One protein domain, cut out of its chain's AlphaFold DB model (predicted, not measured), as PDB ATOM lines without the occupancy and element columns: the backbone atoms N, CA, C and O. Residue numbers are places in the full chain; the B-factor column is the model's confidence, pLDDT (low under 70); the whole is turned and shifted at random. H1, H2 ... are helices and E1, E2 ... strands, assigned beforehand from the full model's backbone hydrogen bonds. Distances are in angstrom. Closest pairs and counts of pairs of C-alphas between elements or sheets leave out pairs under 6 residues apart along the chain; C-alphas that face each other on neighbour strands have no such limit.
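This is residues 53 to 148 of the 152 residues of an uncharacterized protein of mine drainage metagenome (UniProt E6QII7). Little regular structure: helix H2 packs beside a two-stranded parallel sheet, E1 and E2, with short helices H1 and H3 meeting toward one end and loops making much of the rest. The printed part has 96 residues, 38 in named elements, in the order E1, H1, H2, E2, H3; the class is mixed. It is only just compact, close to loose, radius of gyration of the C-alphas 14.7 A, spans 49 by 28 by 18 A.

E1, residues 53 to 55, begins at C-alpha 53 (-45.962, 54.381, 23.791). H1 is residues 84 to 88; H2, residues 93 to 112, is 28.6 A long. E2 is residues 120 to 124; H3, residues 136 to 140, ends at C-alpha 140 (-48.552, 36.977, 17.398).

E1 and E2 are parallel; N 54 and O 122 are within hydrogen-bond range, 2.9 A. With H1 and H2 they form a strand-helix-strand unit, parallel neighbour strands with helices between, its crossover right-handed. The closest C-alphas of H2 and E2, Tyr 111 and Gly 120, are 6.1 A apart. H1 and H3 touch, closest C-alphas Glu 84 and Lys 140, 5.5 A. Every O i to N i+4 pair is within hydrogen-bond range in H1 and H2; H3 has 0 of 1, and 1 of 2 O i to N i+3.

The printed part has no cut. Links E1 to H1 and E2 to H3 are long. Residues 63 to 72 and 124 to 148 have pLDDT under 70.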
ATOM      1  N   GLN A  53     -46.110  55.756  24.222       75.56
ATOM      2  CA  GLN A  53     -45.962  54.381  23.791       75.56
ATOM      3  C   GLN A  53     -46.293  54.223  22.304       75.56
ATOM      4  O   GLN A  53     -47.160  54.902  21.755       75.56
ATOM      5  N   VAL A  54     -45.585  53.312  21.643       77.12
ATOM      6  CA  VAL A  54     -45.849  52.896  20.262       77.12
ATOM      7  C   VAL A  54     -45.810  51.384  20.154       77.12
ATOM      8  O   VAL A  54     -45.010  50.716  20.804       77.12
ATOM      9  N   GLU A  55     -46.664  50.839  19.300       78.56
ATOM     10  CA  GLU A  55     -46.680  49.413  19.004       78.56
ATOM     11  C   GLU A  55     -45.542  49.053  18.047       78.56
ATOM     12  O   GLU A  55     -45.289  49.754  17.065       78.56
ATOM     13  N   GLY A  56     -44.855  47.946  18.326       78.69
ATOM     14  CA  GLY A  56     -43.693  47.517  17.551       78.69
ATOM     15  C   GLY A  56     -43.734  46.067  17.106       78.69
ATOM     16  O   GLY A  56     -42.677  45.509  16.908       78.69
ATOM     17  N   LEU A  57     -44.899  45.416  17.006       74.81
ATOM     18  CA  LEU A  57     -45.035  43.951  16.901       74.81
ATOM     19  C   LEU A  57     -44.157  43.264  15.833       74.81
ATOM     20  O   LEU A  57     -43.529  42.242  16.103       74.81
ATOM     21  N   HIS A  58     -44.112  43.804  14.621       77.88
ATOM     22  CA  HIS A  58     -43.343  43.277  13.485       77.88
ATOM     23  C   HIS A  58     -42.969  44.439  12.556       77.88
ATOM     24  O   HIS A  58     -43.279  44.454  11.364       77.88
ATOM     25  N   GLY A  59     -42.383  45.468  13.151       76.88
ATOM     26  CA  GLY A  59     -42.266  46.803  12.589       76.88
ATOM     27  C   GLY A  59     -42.941  47.836  13.480       76.88
ATOM     28  O   GLY A  59     -43.902  47.540  14.197       76.88
ATOM     29  N   LEU A  60     -42.427  49.058  13.420       78.81
ATOM     30  CA  LEU A  60     -42.951  50.199  14.158       78.81
ATOM     31  C   LEU A  60     -44.309  50.628  13.582       78.81
ATOM     32  O   LEU A  60     -44.392  51.035  12.428       78.81
ATOM     33  N   ALA A  61     -45.382  50.584  14.363       75.31
ATOM     34  CA  ALA A  61     -46.713  50.948  13.888       75.31
ATOM     35  C   ALA A  61     -46.960  52.462  14.019       75.31
ATOM     36  O   ALA A  61     -47.407  52.946  15.055       75.31
ATOM     37  N   LEU A  62     -46.691  53.211  12.944       71.56
ATOM     38  CA  LEU A  62     -46.991  54.652  12.824       71.56
ATOM     39  C   LEU A  62     -47.998  54.958  11.705       71.56
ATOM     40  O   LEU A  62     -47.987  56.033  11.097       71.56
ATOM     41  N   GLY A  63     -48.871  53.990  11.429       66.38
ATOM     42  CA  GLY A  63     -49.984  54.116  10.501       66.38
ATOM     43  C   GLY A  63     -50.554  52.774  10.058       66.38
ATOM     44  O   GLY A  63     -50.276  51.735  10.659       66.38
ATOM     45  N   GLY A  64     -51.367  52.798   9.003       65.50
ATOM     46  CA  GLY A  64     -51.956  51.606   8.389       65.50
ATOM     47  C   GLY A  64     -53.454  51.457   8.679       65.50
ATOM     48  O   GLY A  64     -54.086  52.397   9.149       65.50
ATOM     49  N   PRO A  65     -54.053  50.279   8.420       61.88
ATOM     50  CA  PRO A  65     -55.508  50.083   8.490       61.88
ATOM     51  C   PRO A  65     -56.139  50.383   9.859       61.88
ATOM     52  O   PRO A  65     -57.341  50.596   9.948       61.88
ATOM     53  N   GLY A  66     -55.335  50.373  10.928       62.97
ATOM     54  CA  GLY A  66     -55.768  50.694  12.289       62.97
ATOM     55  C   GLY A  66     -55.727  52.181  12.647       62.97
ATOM     56  O   GLY A  66     -56.009  52.518  13.790       62.97
ATOM     57  N   HIS A  67     -55.369  53.063  11.709       66.44
ATOM     58  CA  HIS A  67     -55.259  54.508  11.926       66.44
ATOM     59  C   HIS A  67     -54.284  54.931  13.047       66.44
ATOM     60  O   HIS A  67     -54.466  55.954  13.715       66.44
ATOM     61  N   TRP A  68     -53.219  54.147  13.250       68.19
ATOM     62  CA  TRP A  68     -52.184  54.388  14.269       68.19
ATOM     63  C   TRP A  68     -51.328  55.632  13.994       68.19
ATOM     64  O   TRP A  68     -50.569  56.067  14.854       68.19
ATOM     65  N   GLU A  69     -51.467  56.248  12.818       68.12
ATOM     66  CA  GLU A  69     -50.857  57.537  12.496       68.12
ATOM     67  C   GLU A  69     -51.439  58.682  13.339       68.12
ATOM     68  O   GLU A  69     -50.783  59.713  13.505       68.12
ATOM     69  N   GLY A  70     -52.639  58.485  13.899       66.19
ATOM     70  CA  GLY A  70     -53.429  59.488  14.603       66.19
ATOM     71  C   GLY A  70     -54.340  60.279  13.659       66.19
ATOM     72  O   GLY A  70     -54.048  60.465  12.479       66.19
ATOM     73  N   ARG A  71     -55.474  60.776  14.171       64.50
ATOM     74  CA  ARG A  71     -56.476  61.475  13.345       64.50
ATOM     75  C   ARG A  71     -55.863  62.651  12.571       64.50
ATOM     76  O   ARG A  71     -55.286  63.552  13.173       64.50
ATOM     77  N   GLY A  72     -56.038  62.646  11.246       66.44
ATOM     78  CA  GLY A  72     -55.609  63.729  10.350       66.44
ATOM     79  C   GLY A  72     -54.106  63.782  10.064       66.44
ATOM     80  O   GLY A  72     -53.628  64.763   9.497       66.44
ATOM     81  N   LYS A  73     -53.345  62.755  10.453       71.81
ATOM     82  CA  LYS A  73     -51.900  62.682  10.226       71.81
ATOM     83  C   LYS A  73     -51.594  61.815   9.001       71.81
ATOM     84  O   LYS A  73     -52.330  60.894   8.678       71.81
ATOM     85  N   ILE A  74     -50.504  62.122   8.295       74.25
ATOM     86  CA  ILE A  74     -50.061  61.303   7.151       74.25
ATOM     87  C   ILE A  74     -49.516  59.958   7.637       74.25
ATOM     88  O   ILE A  74     -48.775  59.924   8.617       74.25
ATOM     89  N   VAL A  75     -49.825  58.867   6.943       74.38
ATOM     90  CA  VAL A  75     -49.234  57.554   7.234       74.38
ATOM     91  C   VAL A  75     -47.731  57.614   6.968       74.38
ATOM     92  O   VAL A  75     -47.309  58.016   5.881       74.38
ATOM     93  N   LEU A  76     -46.922  57.237   7.960       74.81
ATOM     94  CA  LEU A  76     -45.474  57.132   7.795       74.81
ATOM     95  C   LEU A  76     -45.111  55.679   7.481       74.81
ATOM     96  O   LEU A  76     -45.415  54.805   8.291       74.81
ATOM     97  N   PRO A  77     -44.487  55.399   6.322       76.62
ATOM     98  CA  PRO A  77     -44.036  54.055   6.016       76.62
ATOM     99  C   PRO A  77     -42.846  53.709   6.912       76.62
ATOM    100  O   PRO A  77     -41.819  54.389   6.897       76.62
ATOM    101  N   THR A  78     -43.002  52.648   7.688       82.62
ATOM    102  CA  THR A  78     -41.979  52.033   8.537       82.62
ATOM    103  C   THR A  78     -41.694  50.624   8.034       82.62
ATOM    104  O   THR A  78     -42.504  50.026   7.310       82.62
ATOM    105  N   THR A  79     -40.531  50.074   8.385       85.81
ATOM    106  CA  THR A  79     -40.177  48.726   7.940       85.81
ATOM    107  C   THR A  79     -41.141  47.714   8.552       85.81
ATOM    108  O   THR A  79     -41.312  47.659   9.768       85.81
ATOM    109  N   THR A  80     -41.778  46.898   7.708       84.88
ATOM    110  CA  THR A  80     -42.690  45.832   8.142       84.88
ATOM    111  C   THR A  80     -42.038  44.475   7.918       84.88
ATOM    112  O   THR A  80     -41.678  44.122   6.796       84.88
ATOM    113  N   PHE A  81     -41.908  43.704   8.990       85.88
ATOM    114  CA  PHE A  81     -41.359  42.354   8.986       85.88
ATOM    115  C   PHE A  81     -42.467  41.296   8.894       85.88
ATOM    116  O   PHE A  81     -43.639  41.595   9.148       85.88
ATOM    117  N   PRO A  82     -42.124  40.034   8.567       84.00
ATOM    118  CA  PRO A  82     -43.037  38.923   8.787       84.00
ATOM    119  C   PRO A  82     -43.566  38.941  10.223       84.00
ATOM    120  O   PRO A  82     -42.834  39.266  11.158       84.00
ATOM    121  N   GLN A  83     -44.829  38.554  10.409       80.56
ATOM    122  CA  GLN A  83     -45.386  38.381  11.750       80.56
ATOM    123  C   GLN A  83     -44.496  37.453  12.584       80.56
ATOM    124  O   GLN A  83     -43.800  36.591  12.045       80.56
ATOM    125  N   GLU A  84     -44.554  37.595  13.905       74.75
ATOM    126  CA  GLU A  84     -43.635  36.956  14.855       74.75
ATOM    127  C   GLU A  84     -43.478  35.438  14.660       74.75
ATOM    128  O   GLU A  84     -42.406  34.893  14.890       74.75
ATOM    129  N   ARG A  85     -44.508  34.738  14.162       74.56
ATOM    130  CA  ARG A  85     -44.411  33.321  13.761       74.56
ATOM    131  C   ARG A  85     -43.468  33.070  12.587       74.56
ATOM    132  O   ARG A  85     -42.741  32.082  12.582       74.56
ATOM    133  N   GLY A  86     -43.533  33.920  11.567       80.19
ATOM    134  CA  GLY A  86     -42.642  33.872  10.410       80.19
ATOM    135  C   GLY A  86     -41.197  34.094  10.837       80.19
ATOM    136  O   GLY A  86     -40.332  33.309  10.465       80.19
ATOM    137  N   LEU A  87     -40.966  35.087  11.702       81.69
ATOM    138  CA  LEU A  87     -39.653  35.337  12.296       81.69
ATOM    139  C   LEU A  87     -39.197  34.184  13.201       81.69
ATOM    140  O   LEU A  87     -38.062  33.735  13.092       81.69
ATOM    141  N   GLY A  88     -40.090  33.624  14.021       78.75
ATOM    142  CA  GLY A  88     -39.795  32.481  14.889       78.75
ATOM    143  C   GLY A  88     -39.399  31.210  14.127       78.75
ATOM    144  O   GLY A  88     -38.607  30.420  14.629       78.75
ATOM    145  N   ASN A  89     -39.869  31.026  12.886       84.56
ATOM    146  CA  ASN A  89     -39.457  29.898  12.042       84.56
ATOM    147  C   ASN A  89     -38.019  30.016  11.502       84.56
ATOM    148  O   ASN A  89     -37.529  29.049  10.927       84.56
ATOM    149  N   THR A  90     -37.346  31.159  11.668       85.69
ATOM    150  CA  THR A  90     -35.939  31.322  11.256       85.69
ATOM    151  C   THR A  90     -34.962  30.675  12.235       85.69
ATOM    152  O   THR A  90     -33.858  30.327  11.831       85.69
ATOM    153  N   TRP A  91     -35.368  30.502  13.503       84.75
ATOM    154  CA  TRP A  91     -34.512  30.014  14.592       84.75
ATOM    155  C   TRP A  91     -33.173  30.765  14.722       84.75
ATOM    156  O   TRP A  91     -32.193  30.198  15.197       84.75
ATOM    157  N   ASP A  92     -33.132  32.044  14.331       87.56
ATOM    158  CA  ASP A  92     -31.929  32.881  14.353       87.56
ATOM    159  C   ASP A  92     -32.068  34.027  15.381       87.56
ATOM    160  O   ASP A  92     -32.690  35.060  15.107       87.56
ATOM    161  N   PRO A  93     -31.477  33.889  16.585       87.06
ATOM    162  CA  PRO A  93     -31.494  34.943  17.597       87.06
ATOM    163  C   PRO A  93     -30.752  36.216  17.170       87.06
ATOM    164  O   PRO A  93     -31.126  37.312  17.593       87.06
ATOM    165  N   ALA A  94     -29.710  36.098  16.343       88.25
ATOM    166  CA  ALA A  94     -28.948  37.251  15.875       88.25
ATOM    167  C   ALA A  94     -29.776  38.082  14.884       88.25
ATOM    168  O   ALA A  94     -29.742  39.314  14.933       88.25
ATOM    169  N   LEU A  95     -30.577  37.427  14.039       87.06
ATOM    170  CA  LEU A  95     -31.558  38.099  13.188       87.06
ATOM    171  C   LEU A  95     -32.586  38.874  14.023       87.06
ATOM    172  O   LEU A  95     -32.836  40.045  13.739       87.06
ATOM    173  N   MET A  96     -33.122  38.272  15.090       84.94
ATOM    174  CA  MET A  96     -34.077  38.950  15.980       84.94
ATOM    175  C   MET A  96     -33.480  40.199  16.642       84.94
ATOM    176  O   MET A  96     -34.146  41.232  16.722       84.94
ATOM    177  N   GLN A  97     -32.213  40.141  17.067       86.00
ATOM    178  CA  GLN A  97     -31.515  41.307  17.622       86.00
ATOM    179  C   GLN A  97     -31.348  42.428  16.590       86.00
ATOM    180  O   GLN A  97     -31.549  43.595  16.919       86.00
ATOM    181  N   ARG A  98     -31.023  42.092  15.333       89.88
ATOM    182  CA  ARG A  98     -30.901  43.081  14.247       89.88
ATOM    183  C   ARG A  98     -32.235  43.748  13.928       89.88
ATOM    184  O   ARG A  98     -32.270  44.959  13.736       89.88
ATOM    185  N   ILE A  99     -33.318  42.973  13.909       88.00
ATOM    186  CA  ILE A  99     -34.679  43.485  13.703       88.00
ATOM    187  C   ILE A  99     -35.052  44.455  14.826       88.00
ATOM    188  O   ILE A  99     -35.440  45.586  14.545       88.00
ATOM    189  N   GLY A 100     -34.848  44.063  16.088       85.56
ATOM    190  CA  GLY A 100     -35.117  44.939  17.232       85.56
ATOM    191  C   GLY A 100     -34.267  46.216  17.227       85.56
ATOM    192  O   GLY A 100     -34.765  47.292  17.550       85.56
ATOM    193  N   ALA A 101     -32.999  46.127  16.807       88.25
ATOM    194  CA  ALA A 101     -32.134  47.295  16.658       88.25
ATOM    195  C   ALA A 101     -32.630  48.253  15.560       88.25
ATOM    196  O   ALA A 101     -32.610  49.468  15.765       88.25
ATOM    197  N   LEU A 102     -33.104  47.726  14.424       90.06
ATOM    198  CA  LEU A 102     -33.675  48.545  13.353       90.06
ATOM    199  C   LEU A 102     -34.968  49.228  13.804       90.06
ATOM    200  O   LEU A 102     -35.116  50.432  13.615       90.06
ATOM    201  N   GLU A 103     -35.879  48.491  14.437       87.00
ATOM    202  CA  GLU A 103     -37.131  49.057  14.951       87.00
ATOM    203  C   GLU A 103     -36.873  50.148  15.996       87.00
ATOM    204  O   GLU A 103     -37.502  51.205  15.955       87.00
ATOM    205  N   GLY A 104     -35.909  49.937  16.900       86.00
ATOM    206  CA  GLY A 104     -35.496  50.953  17.867       86.00
ATOM    207  C   GLY A 104     -34.901  52.196  17.202       86.00
ATOM    208  O   GLY A 104     -35.169  53.320  17.636       86.00
ATOM    209  N   TYR A 105     -34.133  52.017  16.123       89.69
ATOM    210  CA  TYR A 105     -33.609  53.124  15.325       89.69
ATOM    211  C   TYR A 105     -34.729  53.915  14.638       89.69
ATOM    212  O   TYR A 105     -34.747  55.142  14.737       89.69
ATOM    213  N   GLU A 106     -35.688  53.240  13.999       87.75
ATOM    214  CA  GLU A 106     -36.846  53.894  13.380       87.75
ATOM    215  C   GLU A 106     -37.683  54.652  14.416       87.75
ATOM    216  O   GLU A 106     -38.007  55.819  14.199       87.75
ATOM    217  N   ALA A 107     -37.964  54.044  15.575       86.06
ATOM    218  CA  ALA A 107     -38.732  54.678  16.648       86.06
ATOM    219  C   ALA A 107     -38.053  55.961  17.134       86.06
ATOM    220  O   ALA A 107     -38.678  57.020  17.237       86.06
ATOM    221  N   ARG A 108     -36.736  55.890  17.359       87.44
ATOM    222  CA  ARG A 108     -35.931  57.041  17.766       87.44
ATOM    223  C   ARG A 108     -35.904  58.124  16.690       87.44
ATOM    224  O   ARG A 108     -36.054  59.299  17.016       87.44
ATOM    225  N   TYR A 109     -35.702  57.742  15.432       87.94
ATOM    226  CA  TYR A 109     -35.622  58.680  14.318       87.94
ATOM    227  C   TYR A 109     -36.940  59.432  14.120       87.94
ATOM    228  O   TYR A 109     -36.930  60.657  14.004       87.94
ATOM    229  N   MET A 110     -38.072  58.727  14.138       84.81
ATOM    230  CA  MET A 110     -39.390  59.339  13.962       84.81
ATOM    231  C   MET A 110     -39.739  60.285  15.118       84.81
ATOM    232  O   MET A 110     -40.259  61.373  14.870       84.81
ATOM    233  N   TYR A 111     -39.384  59.914  16.356       84.38
ATOM    234  CA  TYR A 111     -39.658  60.731  17.540       84.38
ATOM    235  C   TYR A 111     -38.794  61.995  17.599       84.38
ATOM    236  O   TYR A 111     -39.266  63.051  17.991       84.38
ATOM    237  N   GLN A 112     -37.517  61.912  17.214       85.75
ATOM    238  CA  GLN A 112     -36.593  63.045  17.342       85.75
ATOM    239  C   GLN A 112     -36.525  63.958  16.123       85.75
ATOM    240  O   GLN A 112     -36.043  65.084  16.231       85.75
ATOM    241  N   SER A 113     -36.911  63.463  14.949       83.88
ATOM    242  CA  SER A 113     -36.816  64.234  13.716       83.88
ATOM    243  C   SER A 113     -37.864  65.349  13.715       83.88
ATOM    244  O   SER A 113     -39.054  65.034  13.696       83.88
ATOM    245  N   PRO A 114     -37.475  66.639  13.619       78.25
ATOM    246  CA  PRO A 114     -38.426  67.758  13.583       78.25
ATOM    247  C   PRO A 114     -39.403  67.700  12.402       78.25
ATOM    248  O   PRO A 114     -40.439  68.354  12.402       78.25
ATOM    249  N   ARG A 115     -39.061  66.926  11.364       77.12
ATOM    250  CA  ARG A 115     -39.910  66.692  10.192       77.12
ATOM    251  C   ARG A 115     -41.120  65.814  10.516       77.12
ATOM    252  O   ARG A 115     -42.151  65.944   9.859       77.12
ATOM    253  N   TYR A 116     -40.970  64.886  11.457       75.06
ATOM    254  CA  TYR A 116     -41.980  63.878  11.763       75.06
ATOM    255  C   TYR A 116     -42.599  64.100  13.135       75.06
ATOM    256  O   TYR A 116     -43.826  64.028  13.212       75.06
ATOM    257  N   ASP A 117     -41.759  64.387  14.139       74.00
ATOM    258  CA  ASP A 117     -42.099  64.647  15.545       74.00
ATOM    259  C   ASP A 117     -43.190  63.689  16.043       74.00
ATOM    260  O   ASP A 117     -44.278  64.076  16.478       74.00
ATOM    261  N   ARG A 118     -42.961  62.391  15.798       72.12
ATOM    262  CA  ARG A 118     -43.992  61.356  15.899       72.12
ATOM    263  C   ARG A 118     -43.483  60.055  16.485       72.12
ATOM    264  O   ARG A 118     -42.395  59.590  16.171       72.12
ATOM    265  N   GLY A 119     -44.358  59.416  17.251       72.69
ATOM    266  CA  GLY A 119     -44.114  58.127  17.879       72.69
ATOM    267  C   GLY A 119     -43.773  58.260  19.357       72.69
ATOM    268  O   GLY A 119     -44.125  59.244  19.999       72.69
ATOM    269  N   GLY A 120     -43.099  57.249  19.888       76.00
ATOM    270  CA  GLY A 120     -42.797  57.107  21.302       76.00
ATOM    271  C   GLY A 120     -41.469  56.388  21.481       76.00
ATOM    272  O   GLY A 120     -41.024  55.650  20.601       76.00
ATOM    273  N   LEU A 121     -40.810  56.628  22.611       81.12
ATOM    274  CA  LEU A 121     -39.557  55.945  22.949       81.12
ATOM    275  C   LEU A 121     -39.806  54.628  23.688       81.12
ATOM    276  O   LEU A 121     -38.880  53.835  23.854       81.12
ATOM    277  N   ILE A 122     -41.048  54.390  24.113       78.94
ATOM    278  CA  ILE A 122     -41.485  53.129  24.696       78.94
ATOM    279  C   ILE A 122     -42.127  52.315  23.576       78.94
ATOM    280  O   ILE A 122     -43.233  52.614  23.134       78.94
ATOM    281  N   VAL A 123     -41.419  51.293  23.100       78.69
ATOM    282  CA  VAL A 123     -41.947  50.362  22.098       78.69
ATOM    283  C   VAL A 123     -42.555  49.167  22.826       78.69
ATOM    284  O   VAL A 123     -41.834  48.392  23.458       78.69
ATOM    285  N   ALA A 124     -43.874  49.019  22.764       66.75
ATOM    286  CA  ALA A 124     -44.578  47.914  23.399       66.75
ATOM    287  C   ALA A 124     -44.302  46.581  22.668       66.75
ATOM    288  O   ALA A 124     -44.569  46.436  21.472       66.75
ATOM    289  N   ARG A 125     -43.749  45.608  23.413       56.78
ATOM    290  CA  ARG A 125     -43.608  44.160  23.116       56.78
ATOM    291  C   ARG A 125     -43.298  43.403  24.432       56.78
ATOM    292  O   ARG A 125     -42.742  44.042  25.323       56.78
ATOM    293  N   PRO A 126     -43.562  42.078  24.591       52.66
ATOM    294  CA  PRO A 126     -43.887  41.058  23.587       52.66
ATOM    295  C   PRO A 126     -45.224  40.325  23.840       52.66
ATOM    296  O   PRO A 126     -45.857  40.448  24.888       52.66
ATOM    297  N   THR A 127     -45.650  39.522  22.868       54.75
ATOM    298  CA  THR A 127     -46.901  38.756  22.920       54.75
ATOM    299  C   THR A 127     -46.759  37.396  23.605       54.75
ATOM    300  O   THR A 127     -45.680  36.813  23.722       54.75
ATOM    301  N   SER A 128     -47.886  36.906  24.123       45.72
ATOM    302  CA  SER A 128     -47.970  35.694  24.937       45.72
ATOM    303  C   SER A 128     -47.692  34.416  24.142       45.72
ATOM    304  O   SER A 128     -47.908  34.354  22.935       45.72
ATOM    305  N   ILE A 129     -47.258  33.358  24.835       48.00
ATOM    306  CA  ILE A 129     -47.077  32.021  24.251       48.00
ATOM    307  C   ILE A 129     -48.425  31.492  23.737       48.00
ATOM    308  O   ILE A 129     -49.400  31.394  24.485       48.00
ATOM    309  N   SER A 130     -48.464  31.070  22.473       51.47
ATOM    310  CA  SER A 130     -49.593  30.336  21.892       51.47
ATOM    311  C   SER A 130     -49.740  28.969  22.539       51.47
ATOM    312  O   SER A 130     -49.099  28.011  22.118       51.47
ATOM    313  N   ARG A 131     -50.613  28.854  23.538       44.69
ATOM    314  CA  ARG A 131     -50.961  27.550  24.127       44.69
ATOM    315  C   ARG A 131     -52.045  26.803  23.340       44.69
ATOM    316  O   ARG A 131     -52.197  25.605  23.524       44.69
ATOM    317  N   ALA A 132     -52.776  27.481  22.448       40.06
ATOM    318  CA  ALA A 132     -53.847  26.885  21.649       40.06
ATOM    319  C   ALA A 132     -53.854  27.418  20.209       40.06
ATOM    320  O   ALA A 132     -53.744  28.622  19.977       40.06
ATOM    321  N   THR A 133     -54.053  26.526  19.235       51.16
ATOM    322  CA  THR A 133     -54.104  26.854  17.798       51.16
ATOM    323  C   THR A 133     -55.291  27.741  17.412       51.16
ATOM    324  O   THR A 133     -55.201  28.463  16.424       51.16
ATOM    325  N   ARG A 134     -56.376  27.728  18.201       45.44
ATOM    326  CA  ARG A 134     -57.600  28.520  17.969       45.44
ATOM    327  C   ARG A 134     -57.587  29.919  18.589       45.44
ATOM    328  O   ARG A 134     -58.503  30.692  18.331       45.44
ATOM    329  N   ALA A 135     -56.597  30.263  19.414       46.59
ATOM    330  CA  ALA A 135     -56.535  31.607  19.979       46.59
ATOM    331  C   ALA A 135     -56.176  32.613  18.872       46.59
ATOM    332  O   ALA A 135     -55.150  32.465  18.217       46.59
ATOM    333  N   GLY A 136     -56.978  33.662  18.670       50.09
ATOM    334  CA  GLY A 136     -56.696  34.693  17.653       50.09
ATOM    335  C   GLY A 136     -55.364  35.429  17.876       50.09
ATOM    336  O   GLY A 136     -54.723  35.873  16.928       50.09
ATOM    337  N   VAL A 137     -54.884  35.473  19.125       47.50
ATOM    338  CA  VAL A 137     -53.569  36.026  19.510       47.50
ATOM    339  C   VAL A 137     -52.423  35.086  19.124       47.50
ATOM    340  O   VAL A 137     -51.259  35.479  19.118       47.50
ATOM    341  N   ALA A 138     -52.726  33.844  18.744       45.25
ATOM    342  CA  ALA A 138     -51.708  32.847  18.501       45.25
ATOM    343  C   ALA A 138     -50.793  33.225  17.323       45.25
ATOM    344  O   ALA A 138     -49.611  32.885  17.339       45.25
ATOM    345  N   ALA A 139     -51.306  33.962  16.328       48.62
ATOM    346  CA  ALA A 139     -50.526  34.509  15.209       48.62
ATOM    347  C   ALA A 139     -49.391  35.450  15.649       48.62
ATOM    348  O   ALA A 139     -48.420  35.624  14.915       48.62
ATOM    349  N   LYS A 140     -49.508  36.023  16.850       43.34
ATOM    350  CA  LYS A 140     -48.552  36.977  17.398       43.34
ATOM    351  C   LYS A 140     -47.466  36.307  18.243       43.34
ATOM    352  O   LYS A 140     -46.385  36.831  18.334       43.34
ATOM    353  N   SER A 141     -47.671  35.103  18.767       42.28
ATOM    354  CA  SER A 141     -46.648  34.402  19.560       42.28
ATOM    355  C   SER A 141     -45.486  33.851  18.715       42.28
ATOM    356  O   SER A 141     -45.737  33.005  17.847       42.28
ATOM    357  N   PRO A 142     -44.218  34.122  19.071       42.81
ATOM    358  CA  PRO A 142     -43.069  33.495  18.412       42.81
ATOM    359  C   PRO A 142     -42.828  32.019  18.808       42.81
ATOM    360  O   PRO A 142     -42.197  31.281  18.059       42.81
ATOM    361  N   TRP A 143     -43.380  31.531  19.931       34.62
ATOM    362  CA  TRP A 143     -42.986  30.239  20.543       34.62
ATOM    363  C   TRP A 143     -43.943  29.045  20.360       34.62
ATOM    364  O   TRP A 143     -43.922  28.096  21.140       34.62
ATOM    365  N   ALA A 144     -44.794  29.039  19.331       37.41
ATOM    366  CA  ALA A 144     -45.844  28.019  19.182       37.41
ATOM    367  C   ALA A 144     -45.353  26.588  18.832       37.41
ATOM    368  O   ALA A 144     -46.182  25.686  18.731       37.41
ATOM    369  N   LYS A 145     -44.046  26.354  18.624       32.50
ATOM    370  CA  LYS A 145     -43.508  25.049  18.176       32.50
ATOM    371  C   LYS A 145     -42.672  24.273  19.203       32.50
ATOM    372  O   LYS A 145     -42.450  23.086  18.990       32.50
ATOM    373  N   THR A 146     -42.277  24.858  20.333       32.47
ATOM    374  CA  THR A 146     -41.423  24.163  21.326       32.47
ATOM    375  C   THR A 146     -42.146  23.019  22.066       32.47
ATOM    376  O   THR A 146     -41.508  22.166  22.678       32.47
ATOM    377  N   LEU A 147     -43.479  22.941  21.973       30.03
ATOM    378  CA  LEU A 147     -44.293  21.919  22.649       30.03
ATOM    379  C   LEU A 147     -44.447  20.591  21.884       30.03
ATOM    380  O   LEU A 147     -45.047  19.672  22.426       30.03
ATOM    381  N   ILE A 148     -43.912  20.454  20.663       32.94
ATOM    382  CA  ILE A 148     -43.988  19.181  19.914       32.94
ATOM    383  C   ILE A 148     -42.726  18.313  20.098       32.94
ATOM    384  O   ILE A 148     -42.777  17.117  19.843       32.94
TER     385      ILE A 148